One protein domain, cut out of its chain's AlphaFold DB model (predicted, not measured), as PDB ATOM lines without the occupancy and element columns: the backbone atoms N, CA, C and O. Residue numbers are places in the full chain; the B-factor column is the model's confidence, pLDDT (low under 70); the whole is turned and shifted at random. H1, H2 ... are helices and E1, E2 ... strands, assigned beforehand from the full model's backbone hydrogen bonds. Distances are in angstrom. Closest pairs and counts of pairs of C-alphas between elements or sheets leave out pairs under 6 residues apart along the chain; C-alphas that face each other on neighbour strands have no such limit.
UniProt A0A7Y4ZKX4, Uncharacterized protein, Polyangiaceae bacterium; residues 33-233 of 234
ATOM      1  N   ARG A  33      99.814  97.578  82.995       83.25
ATOM      2  CA  ARG A  33     100.295  98.812  83.626       83.25
ATOM      3  C   ARG A  33      99.963  99.991  82.718       83.25
ATOM      4  O   ARG A  33     100.294  99.956  81.534       83.25
ATOM      5  N   VAL A  34      99.378 101.044  83.282       85.25
ATOM      6  CA  VAL A  34      99.098 102.303  82.581       85.25
ATOM      7  C   VAL A  34     100.024 103.396  83.103       85.25
ATOM      8  O   VAL A  34     100.205 103.540  84.310       85.25
ATOM      9  N   GLU A  35     100.607 104.169  82.193       88.38
ATOM     10  CA  GLU A  35     101.503 105.280  82.498       88.38
ATOM     11  C   GLU A  35     101.040 106.538  81.756       88.38
ATOM     12  O   GLU A  35     100.678 106.468  80.583       88.38
ATOM     13  N   ILE A  36     101.075 107.693  82.428       90.56
ATOM     14  CA  ILE A  36     100.786 109.007  81.836       90.56
ATOM     15  C   ILE A  36     102.039 109.874  81.922       90.56
ATOM     16  O   ILE A  36     102.677 109.962  82.972       90.56
ATOM     17  N   SER A  37     102.390 110.529  80.818       91.75
ATOM     18  CA  SER A  37     103.576 111.376  80.748       91.75
ATOM     19  C   SER A  37     103.391 112.701  81.503       91.75
ATOM     20  O   SER A  37     102.282 113.229  81.680       91.75
ATOM     21  N   SER A  38     104.516 113.319  81.867       89.12
ATOM     22  CA  SER A  38     104.570 114.774  82.063       89.12
ATOM     23  C   SER A  38     104.102 115.502  80.788       89.12
ATOM     24  O   SER A  38     104.183 114.920  79.700       89.12
ATOM     25  N   PRO A  39     103.628 116.759  80.877       90.69
ATOM     26  CA  PRO A  39     103.264 117.523  79.689       90.69
ATOM     27  C   PRO A  39     104.445 117.659  78.723       90.69
ATOM     28  O   PRO A  39     105.581 117.849  79.160       90.69
ATOM     29  N   ILE A  40     104.168 117.624  77.421       95.69
ATOM     30  CA  ILE A  40     105.089 118.141  76.406       95.69
ATOM     31  C   ILE A  40     104.841 119.647  76.304       95.69
ATOM     32  O   ILE A  40     103.720 120.092  76.037       95.69
ATOM     33  N   PHE A  41     105.884 120.437  76.555       95.19
ATOM     34  CA  PHE A  41     105.818 121.894  76.624       95.19
ATOM     35  C   PHE A  41     106.078 122.476  75.226       95.19
ATOM     36  O   PHE A  41     107.202 122.351  74.739       95.19
ATOM     37  N   PRO A  42     105.102 123.122  74.562       96.44
ATOM     38  CA  PRO A  42     105.354 123.689  73.251       96.44
ATOM     39  C   PRO A  42     106.035 125.052  73.360       96.44
ATOM     40  O   PRO A  42     105.595 125.933  74.103       96.44
ATOM     41  N   LYS A  43     107.069 125.261  72.547       96.81
ATOM     42  CA  LYS A  43     107.677 126.572  72.298       96.81
ATOM     43  C   LYS A  43     106.737 127.416  71.447       96.81
ATOM     44  O   LYS A  43     106.616 127.198  70.239       96.81
ATOM     45  N   THR A  44     106.110 128.434  72.038       95.19
ATOM     46  CA  THR A  44     105.173 129.286  71.285       95.19
ATOM     47  C   THR A  44     105.872 130.102  70.208       95.19
ATOM     48  O   THR A  44     105.254 130.449  69.211       95.19
ATOM     49  N   SER A  45     107.169 130.380  70.364       95.88
ATOM     50  CA  SER A  45     107.984 131.041  69.338       95.88
ATOM     51  C   SER A  45     108.076 130.244  68.031       95.88
ATOM     52  O   SER A  45     108.214 130.851  66.972       95.88
ATOM     53  N   VAL A  46     107.948 128.913  68.088       97.25
ATOM     54  CA  VAL A  46     107.856 128.045  66.905       97.25
ATOM     55  C   VAL A  46     106.415 127.987  66.406       97.25
ATOM     56  O   VAL A  46     106.167 128.227  65.225       97.25
ATOM     57  N   LEU A  47     105.461 127.717  67.307       96.94
ATOM     58  CA  LEU A  47     104.063 127.518  66.921       96.94
ATOM     59  C   LEU A  47     103.432 128.770  66.296       96.94
ATOM     60  O   LEU A  47     102.856 128.705  65.215       96.94
ATOM     61  N   TYR A  48     103.587 129.925  66.941       95.94
ATOM     62  CA  TYR A  48     102.876 131.150  66.559       95.94
ATOM     63  C   TYR A  48     103.410 131.745  65.252       95.94
ATOM     64  O   TYR A  48     102.706 132.472  64.558       95.94
ATOM     65  N   ALA A  49     104.656 131.430  64.890       96.81
ATOM     66  CA  ALA A  49     105.245 131.867  63.629       96.81
ATOM     67  C   ALA A  49     104.638 131.153  62.408       96.81
ATOM     68  O   ALA A  49     104.815 131.618  61.281       96.81
ATOM     69  N   ARG A  50     103.952 130.022  62.616       96.62
ATOM     70  CA  ARG A  50     103.467 129.127  61.557       96.62
ATOM     71  C   ARG A  50     102.018 128.697  61.789       96.62
ATOM     72  O   ARG A  50     101.669 127.555  61.535       96.62
ATOM     73  N   GLU A  51     101.169 129.580  62.301       96.62
ATOM     74  CA  GLU A  51      99.758 129.268  62.551       96.62
ATOM     75  C   GLU A  51      98.797 129.934  61.554       96.62
ATOM     76  O   GLU A  51      99.161 130.826  60.779       96.62
ATOM     77  N   GLY A  52      97.539 129.497  61.563       95.25
ATOM     78  CA  GLY A  52      96.476 130.008  60.706       95.25
ATOM     79  C   GLY A  52      96.810 129.831  59.225       95.25
ATOM     80  O   GLY A  52      96.963 128.714  58.740       95.25
ATOM     81  N   ALA A  53      96.936 130.944  58.498       96.25
ATOM     82  CA  ALA A  53      97.267 130.931  57.070       96.25
ATOM     83  C   ALA A  53      98.708 130.471  56.770       96.25
ATOM     84  O   ALA A  53      99.006 130.141  55.626       96.25
ATOM     85  N   LEU A  54      99.590 130.470  57.777       97.25
ATOM     86  CA  LEU A  54     100.975 129.997  57.674       97.25
ATOM     87  C   LEU A  54     101.153 128.570  58.205       97.25
ATOM     88  O   LEU A  54     102.288 128.095  58.289       97.25
ATOM     89  N   PHE A  55     100.052 127.907  58.577       97.94
ATOM     90  CA  PHE A  55     100.085 126.509  58.977       97.94
ATOM     91  C   PHE A  55     100.686 125.654  57.858       97.94
ATOM     92  O   PHE A  55     100.395 125.927  56.686       97.94
ATOM     93  N   PRO A  56     101.546 124.672  58.184       98.12
ATOM     94  CA  PRO A  56     102.229 123.902  57.162       98.12
ATOM     95  C   PRO A  56     101.246 123.228  56.198       98.12
ATOM     96  O   PRO A  56     100.127 122.880  56.566       98.12
ATOM     97  N   ALA A  57     101.650 123.093  54.935       97.56
ATOM     98  CA  ALA A  57     100.775 122.557  53.890       97.56
ATOM     99  C   ALA A  57     100.956 121.046  53.693       97.56
ATOM    100  O   ALA A  57     100.208 120.426  52.936       97.56
ATOM    101  N   THR A  58     101.982 120.466  54.320       98.19
ATOM    102  CA  THR A  58     102.336 119.056  54.189       98.19
ATOM    103  C   THR A  58     102.645 118.442  55.546       98.19
ATOM    104  O   THR A  58     103.256 119.089  56.395       98.19
ATOM    105  N   LEU A  59     102.318 117.157  55.703       98.00
ATOM    106  CA  LEU A  59     102.572 116.407  56.934       98.00
ATOM    107  C   LEU A  59     104.047 116.462  57.365       98.00
ATOM    108  O   LEU A  59     104.329 116.671  58.534       98.00
ATOM    109  N   ALA A  60     104.996 116.366  56.431       98.44
ATOM    110  CA  ALA A  60     106.423 116.431  56.766       98.44
ATOM    111  C   ALA A  60     106.829 117.779  57.397       98.44
ATOM    112  O   ALA A  60     107.701 117.845  58.262       98.44
ATOM    113  N   GLU A  61     106.209 118.879  56.964       98.44
ATOM    114  CA  GLU A  61     106.462 120.197  57.544       98.44
ATOM    115  C   GLU A  61     105.763 120.392  58.897       98.44
ATOM    116  O   GLU A  61     106.244 121.193  59.708       98.44
ATOM    117  N   GLU A  62     104.644 119.697  59.120       98.56
ATOM    118  CA  GLU A  62     103.952 119.603  60.408       98.56
ATOM    119  C   GLU A  62     104.764 118.781  61.408       98.56
ATOM    120  O   GLU A  62     105.029 119.259  62.504       98.56
ATOM    121  N   GLU A  63     105.258 117.605  61.021       98.56
ATOM    122  CA  GLU A  63     106.151 116.774  61.836       98.56
ATOM    123  C   GLU A  63     107.392 117.563  62.271       98.56
ATOM    124  O   GLU A  63     107.725 117.602  63.457       98.56
ATOM    125  N   ALA A  64     108.028 118.280  61.336       98.50
ATOM    126  CA  ALA A  64     109.154 119.156  61.650       98.50
ATOM    127  C   ALA A  64     108.763 120.272  62.633       98.50
ATOM    128  O   ALA A  64     109.502 120.558  63.570       98.50
ATOM    129  N   MET A  65     107.589 120.887  62.454       98.50
ATOM    130  CA  MET A  65     107.081 121.917  63.365       98.50
ATOM    131  C   MET A  65     106.803 121.368  64.766       98.50
ATOM    132  O   MET A  65     107.129 122.030  65.747       98.50
ATOM    133  N   ALA A  66     106.186 120.192  64.860       98.38
ATOM    134  CA  ALA A  66     105.865 119.541  66.120       98.38
ATOM    135  C   ALA A  66     107.137 119.162  66.880       98.38
ATOM    136  O   ALA A  66     107.241 119.473  68.067       98.38
ATOM    137  N   HIS A  67     108.121 118.583  66.189       98.31
ATOM    138  CA  HIS A  67     109.429 118.284  66.760       98.31
ATOM    139  C   HIS A  67     110.127 119.557  67.246       98.31
ATOM    140  O   HIS A  67     110.482 119.685  68.418       98.31
ATOM    141  N   ASP A  68     110.233 120.562  66.372       98.12
ATOM    142  CA  ASP A  68     110.876 121.829  66.704       98.12
ATOM    143  C   ASP A  68     110.158 122.562  67.830       98.12
ATOM    144  O   ASP A  68     110.810 123.317  68.541       98.12
ATOM    145  N   ALA A  69     108.848 122.392  68.011       98.00
ATOM    146  CA  ALA A  69     108.097 123.015  69.093       98.00
ATOM    147  C   ALA A  69     108.187 122.238  70.413       98.00
ATOM    148  O   ALA A  69     108.042 122.855  71.467       98.00
ATOM    149  N   SER A  70     108.435 120.929  70.380       98.06
ATOM    150  CA  SER A  70     108.349 120.058  71.550       98.06
ATOM    151  C   SER A  70     109.527 120.234  72.505       98.06
ATOM    152  O   SER A  70     110.695 120.217  72.122       98.06
ATOM    153  N   LEU A  71     109.217 120.388  73.791       97.44
ATOM    154  CA  LEU A  71     110.173 120.250  74.881       97.44
ATOM    155  C   LEU A  71     109.643 119.195  75.846       97.44
ATOM    156  O   LEU A  71     108.565 119.347  76.427       97.44
ATOM    157  N   THR A  72     110.404 118.125  76.022       95.75
ATOM    158  CA  THR A  72     110.062 117.041  76.941       95.75
ATOM    159  C   THR A  72     110.661 117.291  78.325       95.75
ATOM    160  O   THR A  72     111.614 118.055  78.502       95.75
ATOM    161  N   PHE A  73     110.068 116.673  79.344       92.69
ATOM    162  CA  PHE A  73     110.401 116.957  80.740       92.69
ATOM    163  C   PHE A  73     111.833 116.546  81.125       92.69
ATOM    164  O   PHE A  73     112.498 117.284  81.844       92.69
ATOM    165  N   GLU A  74     112.335 115.406  80.635       90.81
ATOM    166  CA  GLU A  74     113.682 114.911  80.970       90.81
ATOM    167  C   GLU A  74     114.808 115.841  80.496       90.81
ATOM    168  O   GLU A  74     115.627 116.239  81.331       90.81
ATOM    169  N   PRO A  75     114.870 116.255  79.211       94.19
ATOM    170  CA  PRO A  75     115.858 117.239  78.782       94.19
ATOM    171  C   PRO A  75     115.750 118.551  79.557       94.19
ATOM    172  O   PRO A  75     116.780 119.132  79.898       94.19
ATOM    173  N   LEU A  76     114.525 118.992  79.876       95.88
ATOM    174  CA  LEU A  76     114.302 120.210  80.651       95.88
ATOM    175  C   LEU A  76     114.808 120.092  82.091       95.88
ATOM    176  O   LEU A  76     115.407 121.040  82.582       95.88
ATOM    177  N   LEU A  77     114.638 118.951  82.769       94.75
ATOM    178  CA  LEU A  77     115.210 118.747  84.106       94.75
ATOM    179  C   LEU A  77     116.714 119.029  84.105       94.75
ATOM    180  O   LEU A  77     117.208 119.772  84.950       94.75
ATOM    181  N   VAL A  78     117.432 118.465  83.133       95.81
ATOM    182  CA  VAL A  78     118.887 118.611  83.026       95.81
ATOM    183  C   VAL A  78     119.278 120.027  82.605       95.81
ATOM    184  O   VAL A  78     120.201 120.596  83.186       95.81
ATOM    185  N   SER A  79     118.595 120.615  81.617       96.88
ATOM    186  CA  SER A  79     118.952 121.943  81.102       96.88
ATOM    187  C   SER A  79     118.591 123.081  82.056       96.88
ATOM    188  O   SER A  79     119.282 124.098  82.068       96.88
ATOM    189  N   CYS A  80     117.546 122.911  82.868       97.12
ATOM    190  CA  CYS A  80     117.066 123.917  83.813       97.12
ATOM    191  C   CYS A  80     117.753 123.849  85.180       97.12
ATOM    192  O   CYS A  80     117.821 124.868  85.863       97.12
ATOM    193  N   GLN A  81     118.288 122.693  85.595       97.44
ATOM    194  CA  GLN A  81     118.922 122.536  86.913       97.44
ATOM    195  C   GLN A  81     120.004 123.593  87.230       97.44
ATOM    196  O   GLN A  81     120.010 124.088  88.359       97.44
ATOM    197  N   PRO A  82     120.870 124.023  86.284       97.19
ATOM    198  CA  PRO A  82     121.891 125.031  86.573       97.19
ATOM    199  C   PRO A  82     121.334 126.396  87.003       97.19
ATOM    200  O   PRO A  82     121.992 127.111  87.759       97.19
ATOM    201  N   THR A  83     120.143 126.773  86.529       96.81
ATOM    202  CA  THR A  83     119.476 128.043  86.870       96.81
ATOM    203  C   THR A  83     118.334 127.871  87.875       96.81
ATOM    204  O   THR A  83     117.907 128.853  88.479       96.81
ATOM    205  N   HIS A  84     117.894 126.633  88.112       95.25
ATOM    206  CA  HIS A  84     116.874 126.238  89.085       95.25
ATOM    207  C   HIS A  84     117.431 125.137  90.010       95.25
ATOM    208  O   HIS A  84     117.081 123.963  89.871       95.25
ATOM    209  N   PRO A  85     118.318 125.483  90.966       95.94
ATOM    210  CA  PRO A  85     119.109 124.505  91.726       95.94
ATOM    211  C   PRO A  85     118.302 123.657  92.723       95.94
ATOM    212  O   PRO A  85     118.851 122.739  93.324       95.94
ATOM    213  N   THR A  86     117.019 123.962  92.919       94.31
ATOM    214  CA  THR A  86     116.066 123.151  93.692       94.31
ATOM    215  C   THR A  86     115.543 121.945  92.908       94.31
ATOM    216  O   THR A  86     114.923 121.066  93.506       94.31
ATOM    217  N   ILE A  87     115.812 121.868  91.597       94.75
ATOM    218  CA  ILE A  87     115.558 120.665  90.801       94.75
ATOM    219  C   ILE A  87     116.459 119.528  91.298       94.75
ATOM    220  O   ILE A  87     117.688 119.619  91.280       94.75
ATOM    221  N   THR A  88     115.827 118.424  91.686       94.88
ATOM    222  CA  THR A  88     116.481 117.192  92.127       94.88
ATOM    223  C   THR A  88     116.503 116.184  90.984       94.88
ATOM    224  O   THR A  88     115.467 115.649  90.592       94.88
ATOM    225  N   LEU A  89     117.687 115.908  90.437       93.75
ATOM    226  CA  LEU A  89     117.853 114.907  89.382       93.75
ATOM    227  C   LEU A  89     117.861 113.489  89.967       93.75
ATOM    228  O   LEU A  89     118.420 113.252  91.039       93.75
ATOM    229  N   ALA A  90     117.285 112.532  89.236       89.88
ATOM    230  CA  ALA A  90     117.453 111.119  89.552       89.88
ATOM    231  C   ALA A  90     118.930 110.710  89.420       89.88
ATOM    232  O   ALA A  90     119.661 111.207  88.561       89.88
ATOM    233  N   THR A  91     119.364 109.769  90.254       89.12
ATOM    234  CA  THR A  91     120.686 109.140  90.159       89.12
ATOM    235  C   THR A  91     120.535 107.647  89.893       89.12
ATOM    236  O   THR A  91     119.438 107.098  89.972       89.12
ATOM    237  N   ALA A  92     121.644 106.950  89.633       86.44
ATOM    238  CA  ALA A  92     121.633 105.496  89.464       86.44
ATOM    239  C   ALA A  92     121.096 104.734  90.695       86.44
ATOM    240  O   ALA A  92     120.696 103.581  90.572       86.44
ATOM    241  N   SER A  93     121.111 105.353  91.879       86.88
ATOM    242  CA  SER A  93     120.741 104.721  93.151       86.88
ATOM    243  C   SER A  93     119.528 105.350  93.834       86.88
ATOM    244  O   SER A  93     119.133 104.886  94.901       86.88
ATOM    245  N   SER A  94     118.962 106.424  93.280       86.56
ATOM    246  CA  SER A  94     117.848 107.135  93.906       86.56
ATOM    247  C   SER A  94     116.953 107.817  92.880       86.56
ATOM    248  O   SER A  94     117.426 108.489  91.963       86.56
ATOM    249  N   SER A  95     115.649 107.700  93.098       88.44
ATOM    250  CA  SER A  95     114.631 108.489  92.406       88.44
ATOM    251  C   SER A  95     114.174 109.642  93.304       88.44
ATOM    252  O   SER A  95     114.210 109.485  94.529       88.44
ATOM    253  N   PRO A  96     113.735 110.778  92.732       86.69
ATOM    254  CA  PRO A  96     113.144 111.854  93.514       86.69
ATOM    255  C   PRO A  96     111.931 111.358  94.307       86.69
ATOM    256  O   PRO A  96     111.114 110.577  93.814       86.69
ATOM    257  N   THR A  97     111.811 111.823  95.544       85.62
ATOM    258  CA  THR A  97     110.623 111.632  96.379       85.62
ATOM    259  C   THR A  97     109.411 112.349  95.770       85.62
ATOM    260  O   THR A  97     109.576 113.275  94.976       85.62
ATOM    261  N   PRO A  98     108.171 112.008  96.168       81.75
ATOM    262  CA  PRO A  98     106.981 112.715  95.683       81.75
ATOM    263  C   PRO A  98     107.031 114.238  95.893       81.75
ATOM    264  O   PRO A  98     106.617 114.997  95.020       81.75
ATOM    265  N   ALA A  99     107.584 114.696  97.020       82.00
ATOM    266  CA  ALA A  99     107.752 116.123  97.293       82.00
ATOM    267  C   ALA A  99     108.781 116.776  96.352       82.00
ATOM    268  O   ALA A  99     108.542 117.868  95.841       82.00
ATOM    269  N   GLU A 100     109.895 116.096  96.073       87.88
ATOM    270  CA  GLU A 100     110.898 116.572  95.112       87.88
ATOM    271  C   GLU A 100     110.362 116.563  93.675       87.88
ATOM    272  O   GLU A 100     110.662 117.479  92.919       87.88
ATOM    273  N   LEU A 101     109.521 115.592  93.295       83.75
ATOM    274  CA  LEU A 101     108.844 115.585  91.991       83.75
ATOM    275  C   LEU A 101     107.939 116.808  91.817       83.75
ATOM    276  O   LEU A 101     107.971 117.455  90.773       83.75
ATOM    277  N   VAL A 102     107.181 117.164  92.854       80.81
ATOM    278  CA  VAL A 102     106.361 118.380  92.871       80.81
ATOM    279  C   VAL A 102     107.220 119.636  92.673       80.81
ATOM    280  O   VAL A 102     106.885 120.483  91.841       80.81
ATOM    281  N   THR A 103     108.353 119.744  93.375       86.12
ATOM    282  CA  THR A 103     109.310 120.846  93.177       86.12
ATOM    283  C   THR A 103     109.877 120.853  91.758       86.12
ATOM    284  O   THR A 103     109.881 121.899  91.108       86.12
ATOM    285  N   ASN A 104     110.284 119.695  91.240       89.19
ATOM    286  CA  ASN A 104     110.791 119.549  89.880       89.19
ATOM    287  C   ASN A 104     109.772 120.030  88.840       89.19
ATOM    288  O   ASN A 104     110.144 120.751  87.918       89.19
ATOM    289  N   TYR A 105     108.491 119.677  88.990       87.12
ATOM    290  CA  TYR A 105     107.431 120.138  88.092       87.12
ATOM    291  C   TYR A 105     107.294 121.655  88.082       87.12
ATOM    292  O   TYR A 105     107.267 122.255  87.005       87.12
ATOM    293  N   ALA A 106     107.249 122.281  89.257       86.81
ATOM    294  CA  ALA A 106     107.121 123.729  89.366       86.81
ATOM    295  C   ALA A 106     108.325 124.466  88.752       86.81
ATOM    296  O   ALA A 106     108.147 125.415  87.986       86.81
ATOM    297  N   GLU A 107     109.545 124.013  89.042       91.12
ATOM    298  CA  GLU A 107     110.767 124.658  88.557       91.12
ATOM    299  C   GLU A 107     110.990 124.450  87.058       91.12
ATOM    300  O   GLU A 107     111.347 125.395  86.355       91.12
ATOM    301  N   VAL A 108     110.704 123.255  86.529       92.06
ATOM    302  CA  VAL A 108     110.743 123.014  85.080       92.06
ATOM    303  C   VAL A 108     109.693 123.852  84.359       92.06
ATOM    304  O   VAL A 108     110.015 124.461  83.344       92.06
ATOM    305  N   ALA A 109     108.464 123.953  84.877       90.50
ATOM    306  CA  ALA A 109     107.438 124.821  84.291       90.50
ATOM    307  C   ALA A 109     107.878 126.289  84.242       90.50
ATOM    308  O   ALA A 109     107.705 126.963  83.222       90.50
ATOM    309  N   LYS A 110     108.475 126.780  85.333       91.62
ATOM    310  CA  LYS A 110     109.016 128.136  85.404       91.62
ATOM    311  C   LYS A 110     110.140 128.340  84.383       91.62
ATOM    312  O   LYS A 110     110.070 129.271  83.586       91.62
ATOM    313  N   CYS A 111     111.120 127.441  84.347       94.62
ATOM    314  CA  CYS A 111     112.218 127.481  83.384       94.62
ATOM    315  C   CYS A 111     111.732 127.423  81.928       94.62
ATOM    316  O   CYS A 111     112.178 128.212  81.094       94.62
ATOM    317  N   ALA A 112     110.794 126.521  81.618       94.69
ATOM    318  CA  ALA A 112     110.198 126.372  80.294       94.69
ATOM    319  C   ALA A 112     109.562 127.689  79.823       94.69
ATOM    320  O   ALA A 112     109.784 128.122  78.690       94.69
ATOM    321  N   TYR A 113     108.834 128.366  80.717       92.94
ATOM    322  CA  TYR A 113     108.256 129.675  80.437       92.94
ATOM    323  C   TYR A 113     109.328 130.758  80.233       92.94
ATOM    324  O   TYR A 113     109.336 131.437  79.207       92.94
ATOM    325  N   GLU A 114     110.233 130.918  81.201       93.69
ATOM    326  CA  GLU A 114     111.190 132.031  81.258       93.69
ATOM    327  C   GLU A 114     112.296 131.922  80.197       93.69
ATOM    328  O   GLU A 114     112.707 132.934  79.633       93.69
ATOM    329  N   THR A 115     112.758 130.706  79.901       95.25
ATOM    330  CA  THR A 115     113.909 130.463  79.014       95.25
ATOM    331  C   THR A 115     113.487 130.120  77.594       95.25
ATOM    332  O   THR A 115     114.109 130.571  76.634       95.25
ATOM    333  N   TYR A 116     112.432 129.319  77.442       94.56
ATOM    334  CA  TYR A 116     112.059 128.765  76.143       94.56
ATOM    335  C   TYR A 116     110.787 129.380  75.566       94.56
ATOM    336  O   TYR A 116     110.356 128.977  74.483       94.56
ATOM    337  N   THR A 117     110.184 130.368  76.243       93.12
ATOM    338  CA  THR A 117     108.876 130.931  75.863       93.12
ATOM    339  C   THR A 117     107.833 129.832  75.655       93.12
ATOM    340  O   THR A 117     107.007 129.900  74.745       93.12
ATOM    341  N   ALA A 118     107.897 128.772  76.461       94.56
ATOM    342  CA  ALA A 118     106.869 127.756  76.424       94.56
ATOM    343  C   ALA A 118     105.568 128.319  77.008       94.56
ATOM    344  O   ALA A 118     105.587 129.223  77.846       94.56
ATOM    345  N   LYS A 119     104.437 127.793  76.545       92.00
ATOM    346  CA  LYS A 119     103.097 127.941  77.142       92.00
ATOM    347  C   LYS A 119     102.313 126.681  76.783       92.00
ATOM    348  O   LYS A 119     102.622 126.115  75.753       92.00
ATOM    349  N   PRO A 120     101.311 126.216  77.536       88.19
ATOM    350  CA  PRO A 120     100.563 124.985  77.252       88.19
ATOM    351  C   PRO A 120      99.544 125.174  76.107       88.19
ATOM    352  O   PRO A 120      98.383 124.798  76.228       88.19
ATOM    353  N   TYR A 121      99.952 125.825  75.018       93.25
ATOM    354  CA  TYR A 121      99.087 126.241  73.919       93.25
ATOM    355  C   TYR A 121      99.531 125.552  72.637       93.25
ATOM    356  O   TYR A 121     100.401 126.035  71.913       93.25
ATOM    357  N   TRP A 122      98.937 124.394  72.382       96.69
ATOM    358  CA  TRP A 122      99.148 123.639  71.153       96.69
ATOM    359  C   TRP A 122      98.175 124.072  70.057       96.69
ATOM    360  O   TRP A 122      97.093 124.586  70.345       96.69
ATOM    361  N   ILE A 123      98.557 123.835  68.801       97.69
ATOM    362  CA  ILE A 123      97.663 123.953  67.645       97.69
ATOM    363  C   ILE A 123      96.886 122.631  67.514       97.69
ATOM    364  O   ILE A 123      97.526 121.599  67.304       97.69
ATOM    365  N   PRO A 124      95.545 122.615  67.628       97.56
ATOM    366  CA  PRO A 124      94.763 121.377  67.603       97.56
ATOM    367  C   PRO A 124      94.955 120.531  66.342       97.56
ATOM    368  O   PRO A 124      95.058 119.313  66.451       97.56
ATOM    369  N   GLN A 125      95.061 121.159  65.166       97.75
ATOM    370  CA  GLN A 125      95.342 120.456  63.910       97.75
ATOM    371  C   GLN A 125      96.690 119.724  63.971       97.75
ATOM    372  O   GLN A 125      96.769 118.560  63.611       97.75
ATOM    373  N   LEU A 126      97.723 120.358  64.534       98.06
ATOM    374  CA  LEU A 126      99.046 119.746  64.671       98.06
ATOM    375  C   LEU A 126      99.020 118.516  65.592       98.06
ATOM    376  O   LEU A 126      99.638 117.504  65.289       98.06
ATOM    377  N   VAL A 127      98.276 118.594  66.703       97.81
ATOM    378  CA  VAL A 127      98.065 117.457  67.622       97.81
ATOM    379  C   VAL A 127      97.230 116.349  66.966       97.81
ATOM    380  O   VAL A 127      97.388 115.174  67.289       97.81
ATOM    381  N   SER A 128      96.323 116.715  66.057       97.50
ATOM    382  CA  SER A 128      95.514 115.766  65.291       97.50
ATOM    383  C   SER A 128      96.356 114.971  64.306       97.50
ATOM    384  O   SER A 128      96.213 113.746  64.254       97.50
ATOM    385  N   ASP A 129      97.200 115.668  63.552       97.94
ATOM    386  CA  ASP A 129      97.830 115.152  62.341       97.94
ATOM    387  C   ASP A 129      99.166 114.458  62.623       97.94
ATOM    388  O   ASP A 129      99.515 113.500  61.933       97.94
ATOM    389  N   VAL A 130      99.882 114.888  63.668       98.38
ATOM    390  CA  VAL A 130     101.200 114.357  64.032       98.38
ATOM    391  C   VAL A 130     101.115 113.491  65.287       98.38
ATOM    392  O   VAL A 130     100.566 113.899  66.312       98.38
ATOM    393  N   ASP A 131     101.745 112.315  65.255       97.81
ATOM    394  CA  ASP A 131     101.955 111.495  66.453       97.81
ATOM    395  C   ASP A 131     103.135 112.027  67.284       97.81
ATOM    396  O   ASP A 131     104.237 111.467  67.323       97.81
ATOM    397  N   ILE A 132     102.901 113.170  67.932       98.44
ATOM    398  CA  ILE A 132     103.893 113.858  68.770       98.44
ATOM    399  C   ILE A 132     104.338 112.945  69.922       98.44
ATOM    400  O   ILE A 132     105.504 112.940  70.301       98.44
ATOM    401  N   CYS A 133     103.425 112.135  70.458       98.38
ATOM    402  CA  CYS A 133     103.717 111.231  71.562       98.38
ATOM    403  C   CYS A 133     104.720 110.146  71.173       98.38
ATOM    404  O   CYS A 133     105.747 110.010  71.844       98.38
ATOM    405  N   ALA A 134     104.467 109.428  70.076       97.62
ATOM    406  CA  ALA A 134     105.381 108.390  69.622       97.62
ATOM    407  C   ALA A 134     106.739 108.966  69.193       97.62
ATOM    408  O   ALA A 134     107.787 108.371  69.457       97.62
ATOM    409  N   THR A 135     106.725 110.144  68.565       97.06
ATOM    410  CA  THR A 135     107.931 110.809  68.053       97.06
ATOM    411  C   THR A 135     108.838 111.297  69.182       97.06
ATOM    412  O   THR A 135     110.043 111.055  69.152       97.06
ATOM    413  N   GLU A 136     108.269 111.952  70.196       97.50
ATOM    414  CA  GLU A 136     109.049 112.643  71.229       97.50
ATOM    415  C   GLU A 136     109.340 111.777  72.461       97.50
ATOM    416  O   GLU A 136     110.316 112.029  73.169       97.50
ATOM    417  N   LEU A 137     108.510 110.765  72.740       95.94
ATOM    418  CA  LEU A 137     108.657 109.893  73.915       95.94
ATOM    419  C   LEU A 137     108.957 108.427  73.563       95.94
ATOM    420  O   LEU A 137     109.337 107.652  74.444       95.94
ATOM    421  N   GLY A 138     108.831 108.043  72.289       96.75
ATOM    422  CA  GLY A 138     109.086 106.695  71.782       96.75
ATOM    423  C   GLY A 138     107.810 105.929  71.403       96.75
ATOM    424  O   GLY A 138     106.721 106.285  71.842       96.75
ATOM    425  N   PRO A 139     107.933 104.835  70.629       96.81
ATOM    426  CA  PRO A 139     106.822 104.209  69.896       96.81
ATOM    427  C   PRO A 139     105.719 103.587  70.765       96.81
ATOM    428  O   PRO A 139     104.639 103.302  70.260       96.81
ATOM    429  N   ASP A 140     105.980 103.367  72.053       96.12
ATOM    430  CA  ASP A 140     104.994 102.823  72.995       96.12
ATOM    431  C   ASP A 140     104.094 103.911  73.609       96.12
ATOM    432  O   ASP A 140     103.194 103.605  74.394       96.12
ATOM    433  N   TRP A 141     104.359 105.183  73.303       97.56
ATOM    434  CA  TRP A 141     103.574 106.319  73.763       97.56
ATOM    435  C   TRP A 141     102.618 106.784  72.677       97.56
ATOM    436  O   TRP A 141     103.004 106.954  71.528       97.56
ATOM    437  N   ALA A 142     101.383 107.074  73.070       97.69
ATOM    438  CA  ALA A 142     100.353 107.588  72.180       97.69
ATOM    439  C   ALA A 142      99.591 108.742  72.834       97.69
ATOM    440  O   ALA A 142      99.630 108.927  74.054       97.69
ATOM    441  N   LEU A 143      98.862 109.513  72.028       98.06
ATOM    442  CA  LEU A 143      97.873 110.446  72.558       98.06
ATOM    443  C   LEU A 143      96.747 109.653  73.255       98.06
ATOM    444  O   LEU A 143      96.236 108.710  72.647       98.06
ATOM    445  N   PRO A 144      96.316 110.022  74.479       97.62
ATOM    446  CA  PRO A 144      95.212 109.350  75.149       97.62
ATOM    447  C   PRO A 144      93.944 109.372  74.302       97.62
ATOM    448  O   PRO A 144      93.587 110.394  73.715       97.62
ATOM    449  N   SER A 145      93.243 108.248  74.249       97.56
ATOM    450  CA  SER A 145      91.957 108.131  73.571       97.56
ATOM    451  C   SER A 145      90.780 108.294  74.536       97.56
ATOM    452  O   SER A 145      90.908 108.163  75.753       97.56
ATOM    453  N   GLU A 146      89.588 108.528  73.992       96.94
ATOM    454  CA  GLU A 146      88.335 108.462  74.752       96.94
ATOM    455  C   GLU A 146      88.155 107.099  75.442       96.94
ATOM    456  O   GLU A 146      87.732 107.039  76.598       96.94
ATOM    457  N   ALA A 147      88.544 106.007  74.775       95.81
ATOM    458  CA  ALA A 147      88.510 104.665  75.352       95.81
ATOM    459  C   ALA A 147      89.485 104.515  76.530       95.81
ATOM    460  O   ALA A 147      89.160 103.844  77.512       95.81
ATOM    461  N   ASP A 148      90.647 105.176  76.477       95.12
ATOM    462  CA  ASP A 148      91.586 105.187  77.596       95.12
ATOM    463  C   ASP A 148      90.968 105.840  78.827       95.12
ATOM    464  O   ASP A 148      90.948 105.232  79.896       95.12
ATOM    465  N   LEU A 149      90.391 107.031  78.665       94.81
ATOM    466  CA  LEU A 149      89.734 107.740  79.763       94.81
ATOM    467  C   LEU A 149      88.528 106.962  80.302       94.81
ATOM    468  O   LEU A 149      88.310 106.946  81.510       94.81
ATOM    469  N   ALA A 150      87.762 106.293  79.438       94.00
ATOM    470  CA  ALA A 150      86.644 105.449  79.855       94.00
ATOM    471  C   ALA A 150      87.088 104.203  80.644       94.00
ATOM    472  O   ALA A 150      86.312 103.668  81.434       94.00
ATOM    473  N   SER A 151      88.324 103.738  80.438       91.75
ATOM    474  CA  SER A 151      88.894 102.604  81.173       91.75
ATOM    475  C   SER A 151      89.450 102.975  82.552       91.75
ATOM    476  O   SER A 151      89.717 102.078  83.350       91.75
ATOM    477  N   PHE A 152      89.637 104.269  82.832       90.06
ATOM    478  CA  PHE A 152      90.159 104.731  84.115       90.06
ATOM    479  C   PHE A 152      89.102 104.611  85.207       90.06
ATOM    480  O   PHE A 152      87.931 104.956  85.038       90.06
ATOM    481  N   THR A 153      89.542 104.148  86.367       88.88
ATOM    482  CA  THR A 153      88.753 104.146  87.592       88.88
ATOM    483  C   THR A 153      88.850 105.498  88.296       88.88
ATOM    484  O   THR A 153      89.738 106.308  88.034       88.88
ATOM    485  N   GLU A 154      87.964 105.740  89.262       89.19
ATOM    486  CA  GLU A 154      88.054 106.944  90.098       89.19
ATOM    487  C   GLU A 154      89.383 107.019  90.870       89.19
ATOM    488  O   GLU A 154      89.913 108.108  91.073       89.19
ATOM    489  N   ALA A 155      89.958 105.872  91.250       86.00
ATOM    490  CA  ALA A 155      91.264 105.821  91.902       86.00
ATOM    491  C   ALA A 155      92.390 106.302  90.973       86.00
ATOM    492  O   ALA A 155      93.284 107.013  91.432       86.00
ATOM    493  N   ASP A 156      92.319 105.986  89.677       86.94
ATOM    494  CA  ASP A 156      93.295 106.458  88.689       86.94
ATOM    495  C   ASP A 156      93.209 107.981  88.529       86.94
ATOM    496  O   ASP A 156      94.229 108.670  88.559       86.94
ATOM    497  N   PHE A 157      91.992 108.530  88.439       89.94
ATOM    498  CA  PHE A 157      91.791 109.981  88.375       89.94
ATOM    499  C   PHE A 157      92.273 110.691  89.640       89.94
ATOM    500  O   PHE A 157      92.928 111.726  89.531       89.94
ATOM    501  N   LEU A 158      91.988 110.147  90.828       86.62
ATOM    502  CA  LEU A 158      92.487 110.687  92.098       86.62
ATOM    503  C   LEU A 158      94.013 110.676  92.140       86.62
ATOM    504  O   LEU A 158      94.615 111.691  92.460       86.62
ATOM    505  N   PHE A 159      94.641 109.574  91.741       80.94
ATOM    506  CA  PHE A 159      96.092 109.460  91.710       80.94
ATOM    507  C   PHE A 159      96.741 110.470  90.749       80.94
ATOM    508  O   PHE A 159      97.698 111.164  91.112       80.94
ATOM    509  N   ILE A 160      96.210 110.575  89.527       83.94
ATOM    510  CA  ILE A 160      96.658 111.551  88.528       83.94
ATOM    511  C   ILE A 160      96.494 112.962  89.092       83.94
ATOM    512  O   ILE A 160      97.423 113.766  89.039       83.94
ATOM    513  N   ALA A 161      95.331 113.261  89.664       82.19
ATOM    514  CA  ALA A 161      95.056 114.555  90.251       82.19
ATOM    515  C   ALA A 161      95.997 114.857  91.414       82.19
ATOM    516  O   ALA A 161      96.602 115.911  91.395       82.19
ATOM    517  N   ASP A 162      96.226 113.957  92.361       76.75
ATOM    518  CA  ASP A 162      97.130 114.204  93.490       76.75
ATOM    519  C   ASP A 162      98.572 114.437  93.027       76.75
ATOM    520  O   ASP A 162      99.261 115.328  93.530       76.75
ATOM    521  N   THR A 163      99.010 113.701  92.005       71.50
ATOM    522  CA  THR A 163     100.355 113.837  91.435       71.50
ATOM    523  C   THR A 163     100.535 115.172  90.701       71.50
ATOM    524  O   THR A 163     101.587 115.802  90.801       71.50
ATOM    525  N   LEU A 164      99.509 115.628  89.974       71.81
ATOM    526  CA  LEU A 164      99.568 116.836  89.139       71.81
ATOM    527  C   LEU A 164      99.116 118.111  89.880       71.81
ATOM    528  O   LEU A 164      99.709 119.172  89.706       71.81
ATOM    529  N   ILE A 165      98.103 118.010  90.741       63.22
ATOM    530  CA  ILE A 165      97.582 119.070  91.623       63.22
ATOM    531  C   ILE A 165      98.496 119.276  92.828       63.22
ATOM    532  O   ILE A 165      98.604 120.413  93.288       63.22
ATOM    533  N   GLY A 166      99.227 118.258  93.296       54.66
ATOM    534  CA  GLY A 166     100.296 118.454  94.283       54.66
ATOM    535  C   GLY A 166     101.277 119.560  93.862       54.66
ATOM    536  O   GLY A 166     101.727 120.338  94.704       54.66
ATOM    537  N   ALA A 167     101.501 119.723  92.549       48.91
ATOM    538  CA  ALA A 167     102.258 120.825  91.945       48.91
ATOM    539  C   ALA A 167     101.487 122.153  91.782       48.91
ATOM    540  O   ALA A 167     102.111 123.205  91.654       48.91
ATOM    541  N   ALA A 168     100.152 122.139  91.824       46.16
ATOM    542  CA  ALA A 168      99.278 123.311  91.702       46.16
ATOM    543  C   ALA A 168      98.927 123.968  93.055       46.16
ATOM    544  O   ALA A 168      98.738 125.181  93.124       46.16
ATOM    545  N   THR A 169      98.857 123.202  94.152       45.53
ATOM    546  CA  THR A 169      98.550 123.738  95.495       45.53
ATOM    547  C   THR A 169      99.764 124.356  96.201       45.53
ATOM    548  O   THR A 169      99.608 125.071  97.191       45.53
ATOM    549  N   GLY A 170     100.976 124.122  95.686       44.28
ATOM    550  CA  GLY A 170     102.239 124.657  96.198       44.28
ATOM    551  C   GLY A 170     102.702 125.934  95.485       44.28
ATOM    552  O   GLY A 170     103.596 125.903  94.649       44.28
ATOM    553  N   THR A 171     102.154 127.091  95.863       45.50
ATOM    554  CA  THR A 171     102.799 128.428  95.786       45.50
ATOM    555  C   THR A 171     103.290 129.011  94.441       45.50
ATOM    556  O   THR A 171     103.796 130.132  94.461       45.50
ATOM    557  N   SER A 172     103.116 128.377  93.272       55.81
ATOM    558  CA  SER A 172     103.448 129.026  91.987       55.81
ATOM    559  C   SER A 172     102.343 128.898  90.934       55.81
ATOM    560  O   SER A 172     101.886 127.805  90.614       55.81
ATOM    561  N   ASN A 173     101.948 130.032  90.344       64.06
ATOM    562  CA  ASN A 173     100.968 130.089  89.248       64.06
ATOM    563  C   ASN A 173     101.410 129.281  88.008       64.06
ATOM    564  O   ASN A 173     100.579 128.933  87.173       64.06
ATOM    565  N   TRP A 174     102.708 128.977  87.889       68.75
ATOM    566  CA  TRP A 174     103.290 128.241  86.767       68.75
ATOM    567  C   TRP A 174     102.938 126.751  86.789       68.75
ATOM    568  O   TRP A 174     102.623 126.195  85.741       68.75
ATOM    569  N   GLY A 175     102.928 126.121  87.968       63.16
ATOM    570  CA  GLY A 175     102.554 124.710  88.111       63.16
ATOM    571  C   GLY A 175     101.134 124.453  87.603       63.16
ATOM    572  O   GLY A 175     100.919 123.634  86.715       63.16
ATOM    573  N   THR A 176     100.165 125.243  88.060       67.44
ATOM    574  CA  THR A 176      98.764 125.127  87.620       67.44
ATOM    575  C   THR A 176      98.588 125.361  86.117       67.44
ATOM    576  O   THR A 176      97.716 124.756  85.499       67.44
ATOM    577  N   PHE A 177      99.418 126.221  85.518       72.69
ATOM    578  CA  PHE A 177      99.337 126.560  84.100       72.69
ATOM    579  C   PHE A 177      99.707 125.372  83.200       72.69
ATOM    580  O   PHE A 177      98.949 125.036  82.296       72.69
ATOM    581  N   TYR A 178     100.824 124.689  83.467       79.25
ATOM    582  CA  TYR A 178     101.287 123.570  82.630       79.25
ATOM    583  C   TYR A 178     100.740 122.206  83.042       79.25
ATOM    584  O   TYR A 178     100.602 121.321  82.200       79.25
ATOM    585  N   PHE A 179     100.412 122.021  84.321       79.88
ATOM    586  CA  PHE A 179      99.949 120.741  84.860       79.88
ATOM    587  C   PHE A 179      98.422 120.664  84.951       79.88
ATOM    588  O   PHE A 179      97.878 119.998  85.829       79.88
ATOM    589  N   SER A 180      97.736 121.305  84.001       84.38
ATOM    590  CA  SER A 180      96.292 121.180  83.820       84.38
ATOM    591  C   SER A 180      95.855 119.711  83.750       84.38
ATOM    592  O   SER A 180      96.558 118.848  83.208       84.38
ATOM    593  N   LEU A 181      94.668 119.453  84.300       89.88
ATOM    594  CA  LEU A 181      93.951 118.184  84.174       89.88
ATOM    595  C   LEU A 181      93.079 118.125  82.913       89.88
ATOM    596  O   LEU A 181      92.551 117.066  82.589       89.88
ATOM    597  N   GLY A 182      92.948 119.244  82.196       93.00
ATOM    598  CA  GLY A 182      92.463 119.245  80.825       93.00
ATOM    599  C   GLY A 182      93.578 118.800  79.883       93.00
ATOM    600  O   GLY A 182      94.670 119.372  79.915       93.00
ATOM    601  N   ILE A 183      93.307 117.803  79.044       95.38
ATOM    602  CA  ILE A 183      94.268 117.275  78.069       95.38
ATOM    603  C   ILE A 183      93.670 117.191  76.669       95.38
ATOM    604  O   ILE A 183      92.451 117.180  76.506       95.38
ATOM    605  N   PHE A 184      94.527 117.101  75.657       97.38
ATOM    606  CA  PHE A 184      94.100 116.647  74.335       97.38
ATOM    607  C   PHE A 184      93.850 115.139  74.359       97.38
ATOM    608  O   PHE A 184      94.653 114.390  74.917       97.38
ATOM    609  N   VAL A 185      92.751 114.705  73.745       97.94
ATOM    610  CA  VAL A 185      92.424 113.287  73.563       97.94
ATOM    611  C   VAL A 185      91.953 113.013  72.145       97.94
ATOM    612  O   VAL A 185      91.398 113.897  71.494       97.94
ATOM    613  N   ARG A 186      92.131 111.777  71.682       97.88
ATOM    614  CA  ARG A 186      91.544 111.299  70.429       97.88
ATOM    615  C   ARG A 186      90.200 110.626  70.696       97.88
ATOM    616  O   ARG A 186      90.139 109.616  71.395       97.88
ATOM    617  N   ALA A 187      89.124 111.181  70.156       96.50
ATOM    618  CA  ALA A 187      87.793 110.595  70.266       96.50
ATOM    619  C   ALA A 187      87.631 109.360  69.368       96.50
ATOM    620  O   ALA A 187      88.464 109.090  68.498       96.50
ATOM    621  N   ALA A 188      86.543 108.613  69.562       95.12
ATOM    622  CA  ALA A 188      86.260 107.403  68.783       95.12
ATOM    623  C   ALA A 188      86.146 107.645  67.260       95.12
ATOM    624  O   ALA A 188      86.407 106.738  66.472       95.12
ATOM    625  N   ASP A 189      85.780 108.859  66.839       94.75
ATOM    626  CA  ASP A 189      85.712 109.271  65.430       94.75
ATOM    627  C   ASP A 189      87.063 109.748  64.856       94.75
ATOM    628  O   ASP A 189      87.141 110.144  63.694       94.75
ATOM    629  N   GLY A 190      88.129 109.708  65.661       94.56
ATOM    630  CA  GLY A 190      89.471 110.158  65.300       94.56
ATOM    631  C   GLY A 190      89.724 111.652  65.516       94.56
ATOM    632  O   GLY A 190      90.884 112.066  65.425       94.56
ATOM    633  N   SER A 191      88.695 112.447  65.837       95.06
ATOM    634  CA  SER A 191      88.836 113.881  66.106       95.06
ATOM    635  C   SER A 191      89.598 114.152  67.404       95.06
ATOM    636  O   SER A 191      89.577 113.354  68.345       95.06
ATOM    637  N   ILE A 192      90.270 115.302  67.464       96.31
ATOM    638  CA  ILE A 192      90.871 115.786  68.707       96.31
ATOM    639  C   ILE A 192      89.813 116.501  69.540       96.31
ATOM    640  O   ILE A 192      89.137 117.422  69.079       96.31
ATOM    641  N   GLN A 193      89.707 116.080  70.793       96.88
ATOM    642  CA  GLN A 193      88.773 116.597  71.779       96.88
ATOM    643  C   GLN A 193      89.509 116.984  73.062       96.88
ATOM    644  O   GLN A 193      90.718 116.770  73.212       96.88
ATOM    645  N   LYS A 194      88.775 117.580  73.999       96.44
ATOM    646  CA  LYS A 194      89.265 117.841  75.347       96.44
ATOM    647  C   LYS A 194      88.898 116.672  76.252       96.44
ATOM    648  O   LYS A 194      87.725 116.341  76.378       96.44
ATOM    649  N   GLY A 195      89.894 116.098  76.917       96.25
ATOM    650  CA  GLY A 195      89.721 115.148  78.011       96.25
ATOM    651  C   GLY A 195      89.819 115.828  79.376       96.25
ATOM    652  O   GLY A 195      90.590 116.775  79.540       96.25
ATOM    653  N   ASP A 196      89.065 115.335  80.356       94.88
ATOM    654  CA  ASP A 196      89.054 115.827  81.734       94.88
ATOM    655  C   ASP A 196      89.488 114.749  82.738       94.88
ATOM    656  O   ASP A 196      88.763 113.789  83.031       94.88
ATOM    657  N   LEU A 197      90.682 114.945  83.298       92.75
ATOM    658  CA  LEU A 197      91.290 114.064  84.291       92.75
ATOM    659  C   LEU A 197      90.892 114.413  85.740       92.75
ATOM    660  O   LEU A 197      91.420 113.811  86.671       92.75
ATOM    661  N   ARG A 198      89.981 115.373  85.974       92.56
ATOM    662  CA  ARG A 198      89.523 115.724  87.332       92.56
ATOM    663  C   ARG A 198      88.731 114.580  87.980       92.56
ATOM    664  O   ARG A 198      87.824 114.048  87.342       92.56
ATOM    665  N   PRO A 199      88.986 114.226  89.248       91.81
ATOM    666  CA  PRO A 199      88.150 113.288  89.995       91.81
ATOM    667  C   PRO A 199      86.680 113.729  89.981       91.81
ATOM    668  O   PRO A 199      86.386 114.921  90.102       91.81
ATOM    669  N   GLY A 200      85.761 112.787  89.772       91.62
ATOM    670  CA  GLY A 200      84.321 113.057  89.723       91.62
ATOM    671  C   GLY A 200      83.818 113.933  88.563       91.62
ATOM    672  O   GLY A 200      82.693 114.432  88.644       91.62
ATOM    673  N   ALA A 201      84.597 114.153  87.494       93.75
ATOM    674  CA  ALA A 201      84.122 114.916  86.337       93.75
ATOM    675  C   ALA A 201      82.869 114.271  85.714       93.75
ATOM    676  O   ALA A 201      82.869 113.090  85.363       93.75
ATOM    677  N   ALA A 202      81.802 115.061  85.555       93.81
ATOM    678  CA  ALA A 202      80.531 114.591  84.997       93.81
ATOM    679  C   ALA A 202      80.613 114.279  83.492       93.81
ATOM    680  O   ALA A 202      79.875 113.433  82.993       93.81
ATOM    681  N   VAL A 203      81.509 114.965  82.778       95.50
ATOM    682  CA  VAL A 203      81.795 114.767  81.355       95.50
ATOM    683  C   VAL A 203      83.300 114.571  81.222       95.50
ATOM    684  O   VAL A 203      84.070 115.428  81.651       95.50
ATOM    685  N   ARG A 204      83.717 113.424  80.673       95.19
ATOM    686  CA  ARG A 204      85.137 113.054  80.539       95.19
ATOM    687  C   ARG A 204      85.765 113.533  79.247       95.19
ATOM    688  O   ARG A 204      86.954 113.825  79.241       95.19
ATOM    689  N   VAL A 205      84.976 113.592  78.184       97.19
ATOM    690  CA  VAL A 205      85.420 114.023  76.866       97.19
ATOM    691  C   VAL A 205      84.381 114.991  76.318       97.19
ATOM    692  O   VAL A 205      83.185 114.701  76.350       97.19
ATOM    693  N   GLU A 206      84.832 116.159  75.876       96.19
ATOM    694  CA  GLU A 206      83.985 117.177  75.263       96.19
ATOM    695  C   GLU A 206      84.626 117.731  73.981       96.19
ATOM    696  O   GLU A 206      85.858 117.833  73.901       96.19
ATOM    697  N   PRO A 207      83.818 118.124  72.978       95.06
ATOM    698  CA  PRO A 207      84.337 118.754  71.773       95.06
ATOM    699  C   PRO A 207      85.180 119.983  72.104       95.06
ATOM    700  O   PRO A 207      84.824 120.788  72.970       95.06
ATOM    701  N   LEU A 208      86.277 120.169  71.371       92.06
ATOM    702  CA  LEU A 208      87.004 121.428  71.446       92.06
ATOM    703  C   LEU A 208      86.119 122.568  70.913       92.06
ATOM    704  O   LEU A 208      85.502 122.418  69.859       92.06
ATOM    705  N   PRO A 209      86.084 123.738  71.576       88.19
ATOM    706  CA  PRO A 209      85.318 124.894  71.115       88.19
ATOM    707  C   PRO A 209      86.058 125.652  69.995       88.19
ATOM    708  O   PRO A 209      86.117 126.878  70.006       88.19
ATOM    709  N   VAL A 210      86.660 124.924  69.053       83.81
ATOM    710  CA  VAL A 210      87.352 125.456  67.873       83.81
ATOM    711  C   VAL A 210      86.922 124.675  66.636       83.81
ATOM    712  O   VAL A 210      86.746 123.460  66.683       83.81
ATOM    713  N   THR A 211      86.731 125.372  65.518       81.88
ATOM    714  CA  THR A 211      86.236 124.768  64.273       81.88
ATOM    715  C   THR A 211      86.859 125.431  63.052       81.88
ATOM    716  O   THR A 211      87.206 126.608  63.100       81.88
ATOM    717  N   GLY A 212      86.938 124.705  61.934       85.69
ATOM    718  CA  GLY A 212      87.436 125.257  60.671       85.69
ATOM    719  C   GLY A 212      88.885 125.733  60.785       85.69
ATOM    720  O   GLY A 212      89.724 125.034  61.349       85.69
ATOM    721  N   ASP A 213      89.172 126.932  60.277       80.69
ATOM    722  CA  ASP A 213      90.527 127.499  60.277       80.69
ATOM    723  C   ASP A 213      91.083 127.777  61.685       80.69
ATOM    724  O   ASP A 213      92.299 127.900  61.847       80.69
ATOM    725  N   ASP A 214      90.234 127.825  62.716       88.75
ATOM    726  CA  ASP A 214      90.689 127.993  64.099       88.75
ATOM    727  C   ASP A 214      91.436 126.758  64.623       88.75
ATOM    728  O   ASP A 214      92.257 126.886  65.527       88.75
ATOM    729  N   LEU A 215      91.247 125.575  64.018       92.81
ATOM    730  CA  LEU A 215      92.038 124.380  64.348       92.81
ATOM    731  C   LEU A 215      93.524 124.554  64.014       92.81
ATOM    732  O   LEU A 215      94.368 123.893  64.614       92.81
ATOM    733  N   LYS A 216      93.849 125.455  63.082       97.06
ATOM    734  CA  LYS A 216      95.221 125.777  62.670       97.06
ATOM    735  C   LYS A 216      95.849 126.887  63.512       97.06
ATOM    736  O   LYS A 216      96.956 127.320  63.205       97.06
ATOM    737  N   ARG A 217      95.160 127.370  64.548       96.38
ATOM    738  CA  ARG A 217      95.656 128.368  65.502       96.38
ATOM    739  C   ARG A 217      95.900 127.727  66.856       96.38
ATOM    740  O   ARG A 217      95.287 126.715  67.188       96.38
ATOM    741  N   HIS A 218      96.800 128.304  67.641       94.88
ATOM    742  CA  HIS A 218      97.012 127.843  69.005       94.88
ATOM    743  C   HIS A 218      95.723 127.958  69.830       94.88
ATOM    744  O   HIS A 218      94.941 128.901  69.686       94.88
ATOM    745  N   TYR A 219      95.512 126.993  70.720       94.12
ATOM    746  CA  TYR A 219      94.353 126.959  71.598       94.12
ATOM    747  C   TYR A 219      94.738 127.322  73.038       94.12
ATOM    748  O   TYR A 219      95.429 126.565  73.720       94.12
ATOM    749  N   GLU A 220      94.246 128.464  73.526       90.31
ATOM    750  CA  GLU A 220      94.513 128.965  74.887       90.31
ATOM    751  C   GLU A 220      93.555 128.403  75.961       90.31
ATOM    752  O   GLU A 220      93.348 129.009  77.010       90.31
ATOM    753  N   GLY A 221      92.956 127.229  75.741       83.88
ATOM    754  CA  GLY A 221      91.995 126.626  76.681       83.88
ATOM    755  C   GLY A 221      92.605 125.871  77.864       83.88
ATOM    756  O   GLY A 221      91.882 125.167  78.568       83.88
ATOM    757  N   GLY A 222      93.920 125.981  78.076       82.38
ATOM    758  CA  GLY A 222      94.618 125.321  79.182       82.38
ATOM    759  C   GLY A 222      94.644 123.796  79.057       82.38
ATOM    760  O   GLY A 222      94.367 123.100  80.036       82.38
ATOM    761  N   LEU A 223      94.945 123.277  77.862       91.12
ATOM    762  CA  LEU A 223      95.085 121.841  77.618       91.12
ATOM    763  C   LEU A 223      96.552 121.434  77.572       91.12
ATOM    764  O   LEU A 223      97.313 121.886  76.720       91.12
ATOM    765  N   ALA A 224      96.937 120.535  78.470       92.25
ATOM    766  CA  ALA A 224      98.249 119.912  78.413       92.25
ATOM    767  C   ALA A 224      98.267 118.825  77.325       92.25
ATOM    768  O   ALA A 224      97.360 117.995  77.247       92.25
ATOM    769  N   LEU A 225      99.325 118.783  76.513       95.50
ATOM    770  CA  LEU A 225      99.608 117.607  75.692       95.50
ATOM    771  C   LEU A 225     100.303 116.571  76.572       95.50
ATOM    772  O   LEU A 225     101.444 116.771  76.990       95.50
ATOM    773  N   ARG A 226      99.590 115.492  76.885       94.50
ATOM    774  CA  ARG A 226     100.111 114.336  77.616       94.50
ATOM    775  C   ARG A 226      99.977 113.103  76.752       94.50
ATOM    776  O   ARG A 226      99.099 113.044  75.899       94.50
ATOM    777  N   CYS A 227     100.815 112.127  77.039       96.56
ATOM    778  CA  CYS A 227     100.846 110.854  76.352       96.56
ATOM    779  C   CYS A 227     100.538 109.731  77.337       96.56
ATOM    780  O   CYS A 227     100.807 109.852  78.534       96.56
ATOM    781  N   ILE A 228      99.977 108.645  76.824       95.38
ATOM    782  CA  ILE A 228      99.711 107.416  77.560       95.38
ATOM    783  C   ILE A 228     100.577 106.293  77.000       95.38
ATOM    784  O   ILE A 228     100.792 106.211  75.792       95.38
ATOM    785  N   ARG A 229     101.046 105.418  77.883       94.50
ATOM    786  CA  ARG A 229     101.613 104.118  77.528       94.50
ATOM    787  C   ARG A 229     100.889 103.038  78.313       94.50
ATOM    788  O   ARG A 229     100.633 103.194  79.508       94.50
ATOM    789  N   ARG A 230     100.587 101.929  77.644       89.44
ATOM    790  CA  ARG A 230     100.068 100.706  78.263       89.44
ATOM    791  C   ARG A 230     101.082  99.593  78.079       89.44
ATOM    792  O   ARG A 230     101.640  99.437  76.997       89.44
ATOM    793  N   THR A 231     101.345  98.831  79.128       88.19
ATOM    794  CA  THR A 231     102.307  97.727  79.093       88.19
ATOM    795  C   THR A 231     101.684  96.499  79.742       88.19
ATOM    796  O   THR A 231     101.277  96.599  80.898       88.19
ATOM    797  N   PRO A 232     101.615  95.344  79.060       85.62
ATOM    798  CA  PRO A 232     101.184  94.104  79.690       85.62
ATOM    799  C   PRO A 232     102.034  93.771  80.925       85.62
ATOM    800  O   PRO A 232     103.245  93.994  80.941       85.62
ATOM    801  N   LEU A 233     101.394  93.257  81.969       81.62
ATOM    802  CA  LEU A 233     102.043  92.688  83.142       81.62
ATOM    803  C   LEU A 233     102.327  91.213  82.841       81.62
ATOM    804  O   LEU A 233     101.396  90.454  82.576       81.62
TER     805      LEU A 233
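AT A GLANCE: This is residues 33 to 233 of the 234 residues of an uncharacterized protein of Polyangiaceae bacterium (UniProt A0A7Y4ZKX4). A compact body of short helices forms two groups, one gathered round H2 with H1, H5 and H6 packed on it, the other built on the long H4, which lies between H3 and H9; a small three-stranded sheet, E2 E3 E4, covers one side, with H7 on it. The first and last strands, E1 and E5, pair as a separate two-stranded ribbon, and the longest axis runs from the loop of residues 81 to 97 to H10. The 201 printed residues have ten named helices and five named strands, along the chain E1 H1 H2 H3 H4 H5 H6 H7 H8 H9 E2 E3 E4 H10 E5. The sheet runs E2, E3, E4, antiparallel throughout, and the class is mixed, helices and strands. The whole is compact, with a radius of gyration of the C-alphas of 16.4 A and spans of 47 by 37 by 32 A.

IN THESE COORDINATES: E1, residues 33 to 36, begins at C-alpha 33, (100.295, 98.812, 83.626). H1 is residues 44 to 50, H2 is residues 59 to 69 and 14.9 A long, and H3 is residues 73 to 80. H4, the longest helix, is residues 98 to 116; it runs 25.8 A from C-alpha 98 at (106.981, 112.715, 95.683). H5 is residues 124 to 129, H6 residues 132 to 137, and H7 residues 146 to 151. H8, residues 154 to 165, is 15.5 A long, and H9 is residues 173 to 178. E2, residues 182 to 186, measures 13.1 A, E3, residues 192 to 196, 13.2 A, and E4 is residues 205 to 207. H10 is residues 212 to 216. E5, residues 228 to 232, is 13.6 A long and ends at C-alpha 232, (101.184, 94.104, 79.690).

HOW THE PARTS SIT: E1 and E5 are antiparallel neighbours at 168 degrees, with N 33 and O 231 within hydrogen-bond range at 2.7 A. H6 and E5 are near each other. H1 and H2 form a helical hairpin at a shallow tilt of 23 degrees, opposite ways; their closest C-alphas, of Val 46 and Ala 69, are 5.5 A apart. H2 touches H5 at a steep tilt of 54 degrees, closest at the C-alphas of Glu 62 and Leu 126, 6.5 A. H2 also touches H6, at a steep tilt of 48 degrees, closest at the C-alphas of Ala 66 and Ile 132, 6.6 A. H4 touches H3 with residues 104 to 112 alone, closest at the C-alphas of Cys 80 and Cys 111, 6.0 A; the tilt is steep at 68 degrees, only just short of about perpendicular. H4 touches H9 with residues 105 to 110 alone, about perpendicular at 86 degrees, with the C-alphas of Ala 106 and Gly 175 closest at 4.8 A. H4 and H8 only just touch, with 3 pairs of C-alphas within 8 A, the closest those of Val 102 and Thr 163, 7.7 A. E2, E3 and E4 form a meander, each strand the antiparallel neighbour of the one before: N 183 and O 195 are 2.9 A apart, and so are N 194 and O 206. H7 is on this sheet at a height of 8.2 A, over none of its strands, but only just, with 2 of its 6 C-alphas falling on E2. H5 only grazes the sheet and touches H10, closest at the C-alphas of Gln 125 and Leu 215, 5.1 A. Every O i to N i+4 pair is within hydrogen-bond range in H2 to H9; H1 has 1 of 3, with 2 of 4 O i to N i+3 pairs, and H10 has 0 of 1, with 2 of 2.

THE WHOLE: The two C-alphas farthest apart, of Ser 93 and Gly 212, are 50.9 A apart, while those of Arg 33 and Leu 233 are 6.4 A apart. The printed part has no cut. The links H3 to H4, 17 residues, and H10 to E5, 11 residues, are long. The mean pLDDT of the printed part is 90.5; residues 165 to 176, of which 165 belongs to H8 and 173 to 176 to H9, are under 70.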